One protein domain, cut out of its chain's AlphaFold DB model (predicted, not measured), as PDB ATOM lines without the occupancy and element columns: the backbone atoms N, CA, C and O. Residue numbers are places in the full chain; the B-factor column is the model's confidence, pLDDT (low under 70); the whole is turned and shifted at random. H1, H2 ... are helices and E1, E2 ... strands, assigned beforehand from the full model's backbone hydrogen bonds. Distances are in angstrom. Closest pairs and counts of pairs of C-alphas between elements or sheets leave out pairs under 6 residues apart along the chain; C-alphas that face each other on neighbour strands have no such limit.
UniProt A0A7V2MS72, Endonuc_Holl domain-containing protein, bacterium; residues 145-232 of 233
ATOM      1  N   LEU A 145     125.742 134.369 -29.951       72.88
ATOM      2  CA  LEU A 145     125.550 133.040 -30.551       72.88
ATOM      3  C   LEU A 145     126.850 132.230 -30.655       72.88
ATOM      4  O   LEU A 145     126.810 131.001 -30.638       72.88
ATOM      5  N   LYS A 146     128.002 132.908 -30.733       75.50
ATOM      6  CA  LYS A 146     129.327 132.275 -30.799       75.50
ATOM      7  C   LYS A 146     129.747 131.622 -29.482       75.50
ATOM      8  O   LYS A 146     130.622 130.755 -29.501       75.50
ATOM      9  N   ASP A 147     129.103 131.989 -28.378       79.38
ATOM     10  CA  ASP A 147     129.430 131.526 -27.031       79.38
ATOM     11  C   ASP A 147     128.587 130.324 -26.585       79.38
ATOM     12  O   ASP A 147     128.797 129.785 -25.500       79.38
ATOM     13  N   PHE A 148     127.665 129.848 -27.428       81.81
ATOM     14  CA  PHE A 148     126.915 128.618 -27.180       81.81
ATOM     15  C   PHE A 148     127.685 127.384 -27.669       81.81
ATOM     16  O   PHE A 148     128.267 127.364 -28.757       81.81
ATOM     17  N   ARG A 149     127.651 126.308 -26.882       85.00
ATOM     18  CA  ARG A 149     128.104 124.967 -27.269       85.00
ATOM     19  C   ARG A 149     127.000 123.962 -26.972       85.00
ATOM     20  O   ARG A 149     126.430 123.959 -25.885       85.00
ATOM     21  N   HIS A 150     126.703 123.118 -27.951       83.75
ATOM     22  CA  HIS A 150     125.773 122.008 -27.792       83.75
ATOM     23  C   HIS A 150     126.483 120.820 -27.128       83.75
ATOM     24  O   HIS A 150     127.613 120.499 -27.500       83.75
ATOM     25  N   LEU A 151     125.818 120.176 -26.172       86.44
ATOM     26  CA  LEU A 151     126.309 118.996 -25.451       86.44
ATOM     27  C   LEU A 151     125.323 117.819 -25.561       86.44
ATOM     28  O   LEU A 151     125.747 116.699 -25.846       86.44
ATOM     29  N   GLY A 152     124.025 118.081 -25.370       79.69
ATOM     30  CA  GLY A 152     122.954 117.078 -25.288       79.69
ATOM     31  C   GLY A 152     122.651 116.593 -23.857       79.69
ATOM     32  O   GLY A 152     123.353 116.905 -22.899       79.69
ATOM     33  N   SER A 153     121.593 115.794 -23.690       82.88
ATOM     34  CA  SER A 153     121.122 115.333 -22.369       82.88
ATOM     35  C   SER A 153     122.241 114.738 -21.487       82.88
ATOM     36  O   SER A 153     123.002 113.876 -21.946       82.88
ATOM     37  N   PRO A 154     122.337 115.108 -20.192       89.75
ATOM     38  CA  PRO A 154     121.338 115.808 -19.366       89.75
ATOM     39  C   PRO A 154     121.462 117.346 -19.311       89.75
ATOM     40  O   PRO A 154     120.905 117.945 -18.390       89.75
ATOM     41  N   VAL A 155     122.246 117.957 -20.207       90.25
ATOM     42  CA  VAL A 155     122.328 119.414 -20.386       90.25
ATOM     43  C   VAL A 155     122.482 119.710 -21.874       90.25
ATOM     44  O   VAL A 155     123.579 119.592 -22.403       90.25
ATOM     45  N   ASP A 156     121.418 120.126 -22.549       85.88
ATOM     46  CA  ASP A 156     121.461 120.340 -24.003       85.88
ATOM     47  C   ASP A 156     122.512 121.364 -24.471       85.88
ATOM     48  O   ASP A 156     123.227 121.110 -25.444       85.88
ATOM     49  N   PHE A 157     122.661 122.493 -23.772       87.44
ATOM     50  CA  PHE A 157     123.601 123.560 -24.130       87.44
ATOM     51  C   PHE A 157     124.372 124.108 -22.930       87.44
ATOM     52  O   PHE A 157     123.872 124.178 -21.808       87.44
ATOM     53  N   ILE A 158     125.579 124.595 -23.204       90.06
ATOM     54  CA  ILE A 158     126.352 125.456 -22.311       90.06
ATOM     55  C   ILE A 158     126.645 126.782 -23.021       90.06
ATOM     56  O   ILE A 158     126.979 126.796 -24.206       90.06
ATOM     57  N   ALA A 159     126.479 127.894 -22.316       88.62
ATOM     58  CA  ALA A 159     126.739 129.240 -22.810       88.62
ATOM     59  C   ALA A 159     127.845 129.895 -21.978       88.62
ATOM     60  O   ALA A 159     127.740 129.934 -20.755       88.62
ATOM     61  N   PHE A 160     128.884 130.399 -22.643       89.50
ATOM     62  CA  PHE A 160     130.019 131.094 -22.029       89.50
ATOM     63  C   PHE A 160     129.882 132.604 -22.242       89.50
ATOM     64  O   PHE A 160     130.540 133.187 -23.100       89.50
ATOM     65  N   LYS A 161     128.967 133.237 -21.509       84.44
ATOM     66  CA  LYS A 161     128.715 134.675 -21.620       84.44
ATOM     67  C   LYS A 161     129.984 135.469 -21.305       84.44
ATOM     68  O   LYS A 161     130.717 135.098 -20.392       84.44
ATOM     69  N   GLY A 162     130.231 136.530 -22.072       80.44
ATOM     70  CA  GLY A 162     131.433 137.356 -21.961       80.44
ATOM     71  C   GLY A 162     132.707 136.715 -22.519       80.44
ATOM     72  O   GLY A 162     133.778 137.293 -22.404       80.44
ATOM     73  N   LEU A 163     132.636 135.537 -23.157       80.00
ATOM     74  CA  LEU A 163     133.818 134.931 -23.784       80.00
ATOM     75  C   LEU A 163     134.142 135.568 -25.147       80.00
ATOM     76  O   LEU A 163     135.304 135.618 -25.544       80.00
ATOM     77  N   SER A 164     133.123 136.055 -25.863       70.50
ATOM     78  CA  SER A 164     133.283 136.804 -27.119       70.50
ATOM     79  C   SER A 164     133.637 138.289 -26.935       70.50
ATOM     80  O   SER A 164     134.041 138.916 -27.915       70.50
ATOM     81  N   ASP A 165     133.425 138.861 -25.744       73.12
ATOM     82  CA  ASP A 165     133.614 140.290 -25.444       73.12
ATOM     83  C   ASP A 165     134.440 140.454 -24.163       73.12
ATOM     84  O   ASP A 165     133.968 140.172 -23.066       73.12
ATOM     85  N   GLU A 166     135.677 140.932 -24.313       64.56
ATOM     86  CA  GLU A 166     136.651 141.070 -23.222       64.56
ATOM     87  C   GLU A 166     136.226 142.069 -22.126       64.56
ATOM     88  O   GLU A 166     136.876 142.140 -21.084       64.56
ATOM     89  N   ASN A 167     135.150 142.839 -22.338       69.94
ATOM     90  CA  ASN A 167     134.646 143.831 -21.384       69.94
ATOM     91  C   ASN A 167     133.468 143.334 -20.524       69.94
ATOM     92  O   ASN A 167     132.994 144.086 -19.669       69.94
ATOM     93  N   GLU A 168     132.974 142.110 -20.736       74.06
ATOM     94  CA  GLU A 168     131.890 141.518 -19.940       74.06
ATOM     95  C   GLU A 168     132.418 140.545 -18.872       74.06
ATOM     96  O   GLU A 168     133.395 139.826 -19.070       74.06
ATOM     97  N   GLU A 169     131.747 140.495 -17.717       76.81
ATOM     98  CA  GLU A 169     132.043 139.493 -16.691       76.81
ATOM     99  C   GLU A 169     131.642 138.095 -17.188       76.81
ATOM    100  O   GLU A 169     130.521 137.878 -17.653       76.81
ATOM    101  N   GLY A 170     132.573 137.142 -17.091       83.25
ATOM    102  CA  GLY A 170     132.375 135.785 -17.588       83.25
ATOM    103  C   GLY A 170     131.334 135.004 -16.780       83.25
ATOM    104  O   GLY A 170     131.522 134.774 -15.587       83.25
ATOM    105  N   GLU A 171     130.277 134.518 -17.434       88.81
ATOM    106  CA  GLU A 171     129.243 133.671 -16.818       88.81
ATOM    107  C   GLU A 171     129.054 132.375 -17.619       88.81
ATOM    108  O   GLU A 171     128.948 132.385 -18.846       88.81
ATOM    109  N   ILE A 172     128.978 131.237 -16.921       91.94
ATOM    110  CA  ILE A 172     128.715 129.929 -17.536       91.94
ATOM    111  C   ILE A 172     127.279 129.504 -17.231       91.94
ATOM    112  O   ILE A 172     126.931 129.224 -16.082       91.94
ATOM    113  N   ILE A 173     126.459 129.390 -18.272       91.44
ATOM    114  CA  ILE A 173     125.040 129.046 -18.163       91.44
ATOM    115  C   ILE A 173     124.814 127.643 -18.727       91.44
ATOM    116  O   ILE A 173     125.046 127.393 -19.909       91.44
ATOM    117  N   PHE A 174     124.314 126.729 -17.895       93.12
ATOM    118  CA  PHE A 174     123.886 125.390 -18.309       93.12
ATOM    119  C   PHE A 174     122.394 125.413 -18.646       93.12
ATOM    120  O   PHE A 174     121.580 125.884 -17.849       93.12
ATOM    121  N   ILE A 175     122.025 124.910 -19.822       88.81
ATOM    122  CA  ILE A 175     120.678 125.047 -20.372       88.81
ATOM    123  C   ILE A 175     120.175 123.682 -20.834       88.81
ATOM    124  O   ILE A 175     120.761 123.054 -21.707       88.81
ATOM    125  N   GLU A 176     119.049 123.264 -20.270       88.62
ATOM    126  CA  GLU A 176     118.253 122.127 -20.733       88.62
ATOM    127  C   GLU A 176     116.978 122.668 -21.390       88.62
ATOM    128  O   GLU A 176     116.294 123.524 -20.814       88.62
ATOM    129  N   ILE A 177     116.645 122.182 -22.583       82.06
ATOM    130  CA  ILE A 177     115.491 122.625 -23.365       82.06
ATOM    131  C   ILE A 177     114.373 121.594 -23.237       82.06
ATOM    132  O   ILE A 177     114.576 120.389 -23.330       82.06
ATOM    133  N   LYS A 178     113.137 122.071 -23.063       81.44
ATOM    134  CA  LYS A 178     111.937 121.226 -23.102       81.44
ATOM    135  C   LYS A 178     110.995 121.730 -24.188       81.44
ATOM    136  O   LYS A 178     110.431 122.813 -24.068       81.44
ATOM    137  N   THR A 179     110.821 120.934 -25.239       66.06
ATOM    138  CA  THR A 179     109.998 121.258 -26.420       66.06
ATOM    139  C   THR A 179     108.630 120.551 -26.433       66.06
ATOM    140  O   THR A 179     107.814 120.806 -27.316       66.06
ATOM    141  N   GLY A 180     108.338 119.678 -25.452       63.16
ATOM    142  CA  GLY A 180     107.153 118.803 -25.431       63.16
ATOM    143  C   GLY A 180     106.149 119.028 -24.285       63.16
ATOM    144  O   GLY A 180     106.320 119.884 -23.425       63.16
ATOM    145  N   LYS A 181     105.093 118.193 -24.239       59.06
ATOM    146  CA  LYS A 181     103.998 118.244 -23.235       59.06
ATOM    147  C   LYS A 181     104.441 118.031 -21.781       59.06
ATOM    148  O   LYS A 181     103.666 118.320 -20.875       59.06
ATOM    149  N   ASN A 182     105.633 117.484 -21.558       67.12
ATOM    150  CA  ASN A 182     106.179 117.260 -20.226       67.12
ATOM    151  C   ASN A 182     107.321 118.260 -19.961       67.12
ATOM    152  O   ASN A 182     108.431 118.037 -20.446       67.12
ATOM    153  N   PRO A 183     107.073 119.341 -19.201       75.69
ATOM    154  CA  PRO A 183     108.078 120.362 -18.913       75.69
ATOM    155  C   PRO A 183     109.032 119.965 -17.772       75.69
ATOM    156  O   PRO A 183     109.891 120.757 -17.388       75.69
ATOM    157  N   TYR A 184     108.869 118.782 -17.167       85.88
ATOM    158  CA  TYR A 184     109.636 118.387 -15.989       85.88
ATOM    159  C   TYR A 184     111.000 117.787 -16.349       85.88
ATOM    160  O   TYR A 184     111.129 117.015 -17.297       85.88
ATOM    161  N   LEU A 185     112.007 118.089 -15.523       86.38
ATOM    162  CA  LEU A 185     113.340 117.496 -15.640       86.38
ATOM    163  C   LEU A 185     113.329 115.991 -15.327       86.38
ATOM    164  O   LEU A 185     112.683 115.551 -14.363       86.38
ATOM    165  N   THR A 186     114.106 115.210 -16.077       89.94
ATOM    166  CA  THR A 186     114.370 113.796 -15.785       89.94
ATOM    167  C   THR A 186     115.208 113.636 -14.512       89.94
ATOM    168  O   THR A 186     115.813 114.581 -14.003       89.94
ATOM    169  N   GLY A 187     115.275 112.417 -13.964       91.94
ATOM    170  CA  GLY A 187     116.086 112.148 -12.770       91.94
ATOM    171  C   GLY A 187     117.578 112.468 -12.953       91.94
ATOM    172  O   GLY A 187     118.231 112.882 -11.998       91.94
ATOM    173  N   ARG A 188     118.116 112.315 -14.172       92.19
ATOM    174  CA  ARG A 188     119.515 112.641 -14.503       92.19
ATOM    175  C   ARG A 188     119.731 114.153 -14.587       92.19
ATOM    176  O   ARG A 188     120.660 114.655 -13.964       92.19
ATOM    177  N   GLU A 189     118.835 114.872 -15.258       94.31
ATOM    178  CA  GLU A 189     118.859 116.342 -15.347       94.31
ATOM    179  C   GLU A 189     118.731 117.005 -13.972       94.31
ATOM    180  O   GLU A 189     119.476 117.929 -13.650       94.31
ATOM    181  N   LYS A 190     117.842 116.494 -13.108       94.44
ATOM    182  CA  LYS A 190     117.700 116.991 -11.728       94.44
ATOM    183  C   LYS A 190     119.005 116.884 -10.943       94.44
ATOM    184  O   LYS A 190     119.383 117.850 -10.287       94.44
ATOM    185  N   LYS A 191     119.705 115.748 -11.042       94.88
ATOM    186  CA  LYS A 191     121.000 115.549 -10.374       94.88
ATOM    187  C   LYS A 191     122.043 116.563 -10.839       94.88
ATOM    188  O   LYS A 191     122.762 117.100 -10.004       94.88
ATOM    189  N   VAL A 192     122.110 116.840 -12.143       94.75
ATOM    190  CA  VAL A 192     123.054 117.829 -12.685       94.75
ATOM    191  C   VAL A 192     122.698 119.238 -12.224       94.75
ATOM    192  O   VAL A 192     123.564 119.931 -11.694       94.75
ATOM    193  N   ARG A 193     121.421 119.635 -12.310       94.62
ATOM    194  CA  ARG A 193     120.956 120.928 -11.787       94.62
ATOM    195  C   ARG A 193     121.320 121.105 -10.313       94.62
ATOM    196  O   ARG A 193     121.818 122.154  -9.929       94.62
ATOM    197  N   GLU A 194     121.087 120.089  -9.486       96.06
ATOM    198  CA  GLU A 194     121.425 120.136  -8.060       96.06
ATOM    199  C   GLU A 194     122.931 120.237  -7.807       96.06
ATOM    200  O   GLU A 194     123.334 120.948  -6.890       96.06
ATOM    201  N   ALA A 195     123.765 119.554  -8.597       96.00
ATOM    202  CA  ALA A 195     125.217 119.683  -8.501       96.00
ATOM    203  C   ALA A 195     125.669 121.115  -8.822       96.00
ATOM    204  O   ALA A 195     126.436 121.690  -8.052       96.00
ATOM    205  N   ILE A 196     125.125 121.713  -9.887       94.94
ATOM    206  CA  ILE A 196     125.406 123.102 -10.275       94.94
ATOM    207  C   ILE A 196     124.956 124.070  -9.175       94.94
ATOM    208  O   ILE A 196     125.747 124.891  -8.722       94.94
ATOM    209  N   MET A 197     123.724 123.934  -8.673       92.88
ATOM    210  CA  MET A 197     123.186 124.804  -7.615       92.88
ATOM    211  C   MET A 197     123.965 124.715  -6.298       92.88
ATOM    212  O   MET A 197     124.004 125.684  -5.546       92.88
ATOM    213  N   LYS A 198     124.569 123.561  -6.000       96.38
ATOM    214  CA  LYS A 198     125.421 123.361  -4.817       96.38
ATOM    215  C   LYS A 198     126.862 123.842  -5.024       96.38
ATOM    216  O   LYS A 198     127.658 123.719  -4.101       96.38
ATOM    217  N   GLY A 199     127.210 124.346  -6.211       93.00
ATOM    218  CA  GLY A 199     128.576 124.749  -6.549       93.00
ATOM    219  C   GLY A 199     129.533 123.575  -6.773       93.00
ATOM    220  O   GLY A 199     130.744 123.767  -6.791       93.00
ATOM    221  N   ASN A 200     129.020 122.356  -6.974       95.44
ATOM    222  CA  ASN A 200     129.828 121.162  -7.241       95.44
ATOM    223  C   ASN A 200     130.278 121.109  -8.714       95.44
ATOM    224  O   ASN A 200     130.062 120.112  -9.406       95.44
ATOM    225  N   VAL A 201     130.878 122.195  -9.200       93.69
ATOM    226  CA  VAL A 201     131.404 122.354 -10.561       93.69
ATOM    227  C   VAL A 201     132.893 122.665 -10.447       93.69
ATOM    228  O   VAL A 201     133.294 123.492  -9.633       93.69
ATOM    229  N   ARG A 202     133.725 121.985 -11.239       93.69
ATOM    230  CA  ARG A 202     135.182 122.163 -11.228       93.69
ATOM    231  C   ARG A 202     135.675 122.506 -12.627       93.69
ATOM    232  O   ARG A 202     135.245 121.884 -13.595       93.69
ATOM    233  N   TYR A 203     136.588 123.470 -12.702       91.06
ATOM    234  CA  TYR A 203     137.381 123.763 -13.889       91.06
ATOM    235  C   TYR A 203     138.771 123.156 -13.695       91.06
ATOM    236  O   TYR A 203     139.433 123.442 -12.699       91.06
ATOM    237  N   GLU A 204     139.191 122.287 -14.606       91.44
ATOM    238  CA  GLU A 204     140.437 121.534 -14.485       91.44
ATOM    239  C   GLU A 204     141.178 121.588 -15.819       91.44
ATOM    240  O   GLU A 204     140.628 121.224 -16.859       91.44
ATOM    241  N   VAL A 205     142.414 122.087 -15.795       89.69
ATOM    242  CA  VAL A 205     143.286 122.118 -16.971       89.69
ATOM    243  C   VAL A 205     144.170 120.887 -16.902       89.69
ATOM    244  O   VAL A 205     145.078 120.820 -16.079       89.69
ATOM    245  N   VAL A 206     143.885 119.905 -17.752       87.62
ATOM    246  CA  VAL A 206     144.664 118.669 -17.827       87.62
ATOM    247  C   VAL A 206     145.575 118.738 -19.042       87.62
ATOM    248  O   VAL A 206     145.111 118.858 -20.177       87.62
ATOM    249  N   SER A 207     146.880 118.647 -18.804       87.00
ATOM    250  CA  SER A 207     147.868 118.494 -19.864       87.00
ATOM    251  C   SER A 207     147.944 117.033 -20.294       87.00
ATOM    252  O   SER A 207     148.174 116.135 -19.481       87.00
ATOM    253  N   LEU A 208     147.768 116.783 -21.591       83.69
ATOM    254  CA  LEU A 208     147.825 115.427 -22.127       83.69
ATOM    255  C   LEU A 208     149.238 114.836 -22.021       83.69
ATOM    256  O   LEU A 208     149.375 113.634 -21.826       83.69
ATOM    257  N   SER A 209     150.284 115.665 -22.124       83.69
ATOM    258  CA  SER A 209     151.671 115.209 -21.976       83.69
ATOM    259  C   SER A 209     151.960 114.722 -20.565       83.69
ATOM    260  O   SER A 209     152.621 113.700 -20.401       83.69
ATOM    261  N   ASP A 210     151.427 115.420 -19.567       81.06
ATOM    262  CA  ASP A 210     151.705 115.145 -18.158       81.06
ATOM    263  C   ASP A 210     150.933 113.899 -17.728       81.06
ATOM    264  O   ASP A 210     151.502 112.990 -17.132       81.06
ATOM    265  N   LEU A 211     149.680 113.773 -18.180       80.38
ATOM    266  CA  LEU A 211     148.880 112.568 -17.978       80.38
ATOM    267  C   LEU A 211     149.521 111.337 -18.640       80.38
ATOM    268  O   LEU A 211     149.586 110.265 -18.040       80.38
ATOM    269  N   LEU A 212     150.014 111.477 -19.875       81.81
ATOM    270  CA  LEU A 212     150.724 110.399 -20.566       81.81
ATOM    271  C   LEU A 212     152.063 110.074 -19.888       81.81
ATOM    272  O   LEU A 212     152.449 108.905 -19.857       81.81
ATOM    273  N   GLY A 213     152.745 111.072 -19.325       80.31
ATOM    274  CA  GLY A 213     153.953 110.909 -18.516       80.31
ATOM    275  C   GLY A 213     153.693 110.105 -17.243       80.31
ATOM    276  O   GLY A 213     154.351 109.092 -17.024       80.31
ATOM    277  N   GLU A 214     152.673 110.478 -16.470       80.94
ATOM    278  CA  GLU A 214     152.251 109.763 -15.257       80.94
ATOM    279  C   GLU A 214     151.816 108.322 -15.551       80.94
ATOM    280  O   GLU A 214     152.139 107.396 -14.802       80.94
ATOM    281  N   ILE A 215     151.092 108.106 -16.655       84.19
ATOM    282  CA  ILE A 215     150.712 106.762 -17.106       84.19
ATOM    283  C   ILE A 215     151.966 105.960 -17.469       84.19
ATOM    284  O   ILE A 215     152.089 104.801 -17.072       84.19
ATOM    285  N   LYS A 216     152.918 106.564 -18.189       79.81
ATOM    286  CA  LYS A 216     154.167 105.908 -18.587       79.81
ATOM    287  C   LYS A 216     155.047 105.565 -17.385       79.81
ATOM    288  O   LYS A 216     155.606 104.469 -17.361       79.81
ATOM    289  N   GLU A 217     155.148 106.439 -16.386       82.25
ATOM    290  CA  GLU A 217     155.862 106.166 -15.131       82.25
ATOM    291  C   GLU A 217     155.193 105.055 -14.321       82.25
ATOM    292  O   GLU A 217     155.882 104.144 -13.862       82.25
ATOM    293  N   LYS A 218     153.856 105.067 -14.197       83.38
ATOM    294  CA  LYS A 218     153.122 103.984 -13.524       83.38
ATOM    295  C   LYS A 218     153.346 102.640 -14.208       83.38
ATOM    296  O   LYS A 218     153.678 101.679 -13.525       83.38
ATOM    297  N   ILE A 219     153.230 102.588 -15.537       84.25
ATOM    298  CA  ILE A 219     153.463 101.361 -16.313       84.25
ATOM    299  C   ILE A 219     154.919 100.893 -16.164       84.25
ATOM    300  O   ILE A 219     155.156  99.714 -15.917       84.25
ATOM    301  N   SER A 220     155.897 101.801 -16.264       78.00
ATOM    302  CA  SER A 220     157.324 101.452 -16.154       78.00
ATOM    303  C   SER A 220     157.683 100.943 -14.751       78.00
ATOM    304  O   SER A 220     158.350  99.920 -14.622       78.00
ATOM    305  N   GLY A 221     157.168 101.585 -13.698       78.38
ATOM    306  CA  GLY A 221     157.379 101.151 -12.314       78.38
ATOM    307  C   GLY A 221     156.659  99.845 -11.955       78.38
ATOM    308  O   GLY A 221     157.073  99.145 -11.029       78.38
ATOM    309  N   GLU A 222     155.585  99.490 -12.660       78.50
ATOM    310  CA  GLU A 222     154.897  98.204 -12.499       78.50
ATOM    311  C   GLU A 222     155.666  97.070 -13.199       78.50
ATOM    312  O   GLU A 222     155.814  95.993 -12.620       78.50
ATOM    313  N   ILE A 223     156.266  97.344 -14.365       75.94
ATOM    314  CA  ILE A 223     157.166  96.422 -15.079       75.94
ATOM    315  C   ILE A 223     158.436  96.135 -14.257       75.94
ATOM    316  O   ILE A 223     158.765  94.969 -14.039       75.94
ATOM    317  N   GLU A 224     159.101  97.157 -13.707       72.81
ATOM    318  CA  GLU A 224     160.301  96.968 -12.870       72.81
ATOM    319  C   GLU A 224     160.022  96.127 -11.612       72.81
ATOM    320  O   GLU A 224     160.830  95.282 -11.221       72.81
ATOM    321  N   LYS A 225     158.847  96.291 -10.988       76.00
ATOM    322  CA  LYS A 225     158.419  95.466  -9.842       76.00
ATOM    323  C   LYS A 225     158.150  94.010 -10.225       76.00
ATOM    324  O   LYS A 225     158.329  93.127  -9.383       76.00
ATOM    325  N   MET A 226     157.704  93.748 -11.454       68.25
ATOM    326  CA  MET A 226     157.511  92.388 -11.965       68.25
ATOM    327  C   MET A 226     158.850  91.701 -12.258       68.25
ATOM    328  O   MET A 226     159.015  90.535 -11.896       68.25
ATOM    329  N   ASP A 227     159.826  92.423 -12.812       66.38
ATOM    330  CA  ASP A 227     161.171  91.892 -13.073       66.38
ATOM    331  C   ASP A 227     161.976  91.671 -11.779       66.38
ATOM    332  O   ASP A 227     162.663  90.657 -11.635       66.38
ATOM    333  N   PHE A 228     161.829  92.548 -10.779       62.00
ATOM    334  CA  PHE A 228     162.485  92.387  -9.474       62.00
ATOM    335  C   PHE A 228     161.959  91.182  -8.673       62.00
ATOM    336  O   PHE A 228     162.697  90.594  -7.882       62.00
ATOM    337  N   ARG A 229     160.692  90.790  -8.876       62.62
ATOM    338  CA  ARG A 229     160.123  89.564  -8.288       62.62
ATOM    339  C   ARG A 229     160.629  88.298  -8.976       62.62
ATOM    340  O   ARG A 229     160.856  87.314  -8.292       62.62
ATOM    341  N   LYS A 230     160.856  88.338 -10.291       58.72
ATOM    342  CA  LYS A 230     161.378  87.199 -11.067       58.72
ATOM    343  C   LYS A 230     162.852  86.880 -10.810       58.72
ATOM    344  O   LYS A 230     163.249  85.742 -10.994       58.72
ATOM    345  N   ASN A 231     163.654  87.872 -10.422       56.09
ATOM    346  CA  ASN A 231     165.095  87.706 -10.189       56.09
ATOM    347  C   ASN A 231     165.462  87.359  -8.728       56.09
ATOM    348  O   ASN A 231     166.642  87.199  -8.430       56.09
ATOM    349  N   ASN A 232     164.479  87.282  -7.822       54.03
ATOM    350  CA  ASN A 232     164.657  86.941  -6.400       54.03
ATOM    351  C   ASN A 232     163.926  85.637  -5.996       54.03
ATOM    352  O   ASN A 232     163.783  85.368  -4.801       54.03
TER     353      ASN A 232
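AT A GLANCE: This is residues 145 to 232 of the 233 residues of the protein "Endonuc_Holl domain-containing protein" of bacterium (UniProt A0A7V2MS72). A small head, a three-stranded antiparallel sheet grazed by the short helix H1, has a long arm: residues 202 to 232, with helix H2, stick out and make the length. The printed part has 88 residues, with three named strands and two named helices in the order E1, E2, E3, H1, H2 along the chain; the sheet, in order E1 - E2 - E3, is a meander, each strand the antiparallel neighbour of the one before. The class is mixed, helices and strands; the whole is extended, radius of gyration of the C-alphas 21.9 A, spans 69 by 38 by 22 A.

IN THESE COORDINATES: Find C-alpha 148 at (126.915, 128.618, -27.180), where E1, residues 148 to 152, begins. E2 is residues 155 to 161, E3 171 to 175, H1 187 to 197. H2, residues 208 to 230, runs 33.2 A to C-alpha 230 at (161.378, 87.199, -11.067).

HOW THE PARTS SIT: Within hydrogen-bond range, find N 149 and O 158, 2.8 A, in hairpin E1 and E2, and N 159 and O 173, 2.8 A, in hairpin E2 and E3. H1 only grazes the sheet; the closest C-alphas of E2 and H1, Val 155 and Glu 189, are 6.8 A apart. H2 is apart from H1. In H1 and H2 every O i to N i+4 pair is within range.

THE WHOLE: The printed part has no cut; its farthest C-alphas, Lys 181 and Asn 232, are 70.3 A apart. The E3 to H1 link is long, 11 residues. The model's pLDDT is under 70 at residues 166 to 167, 179 to 182 and 226 to 232.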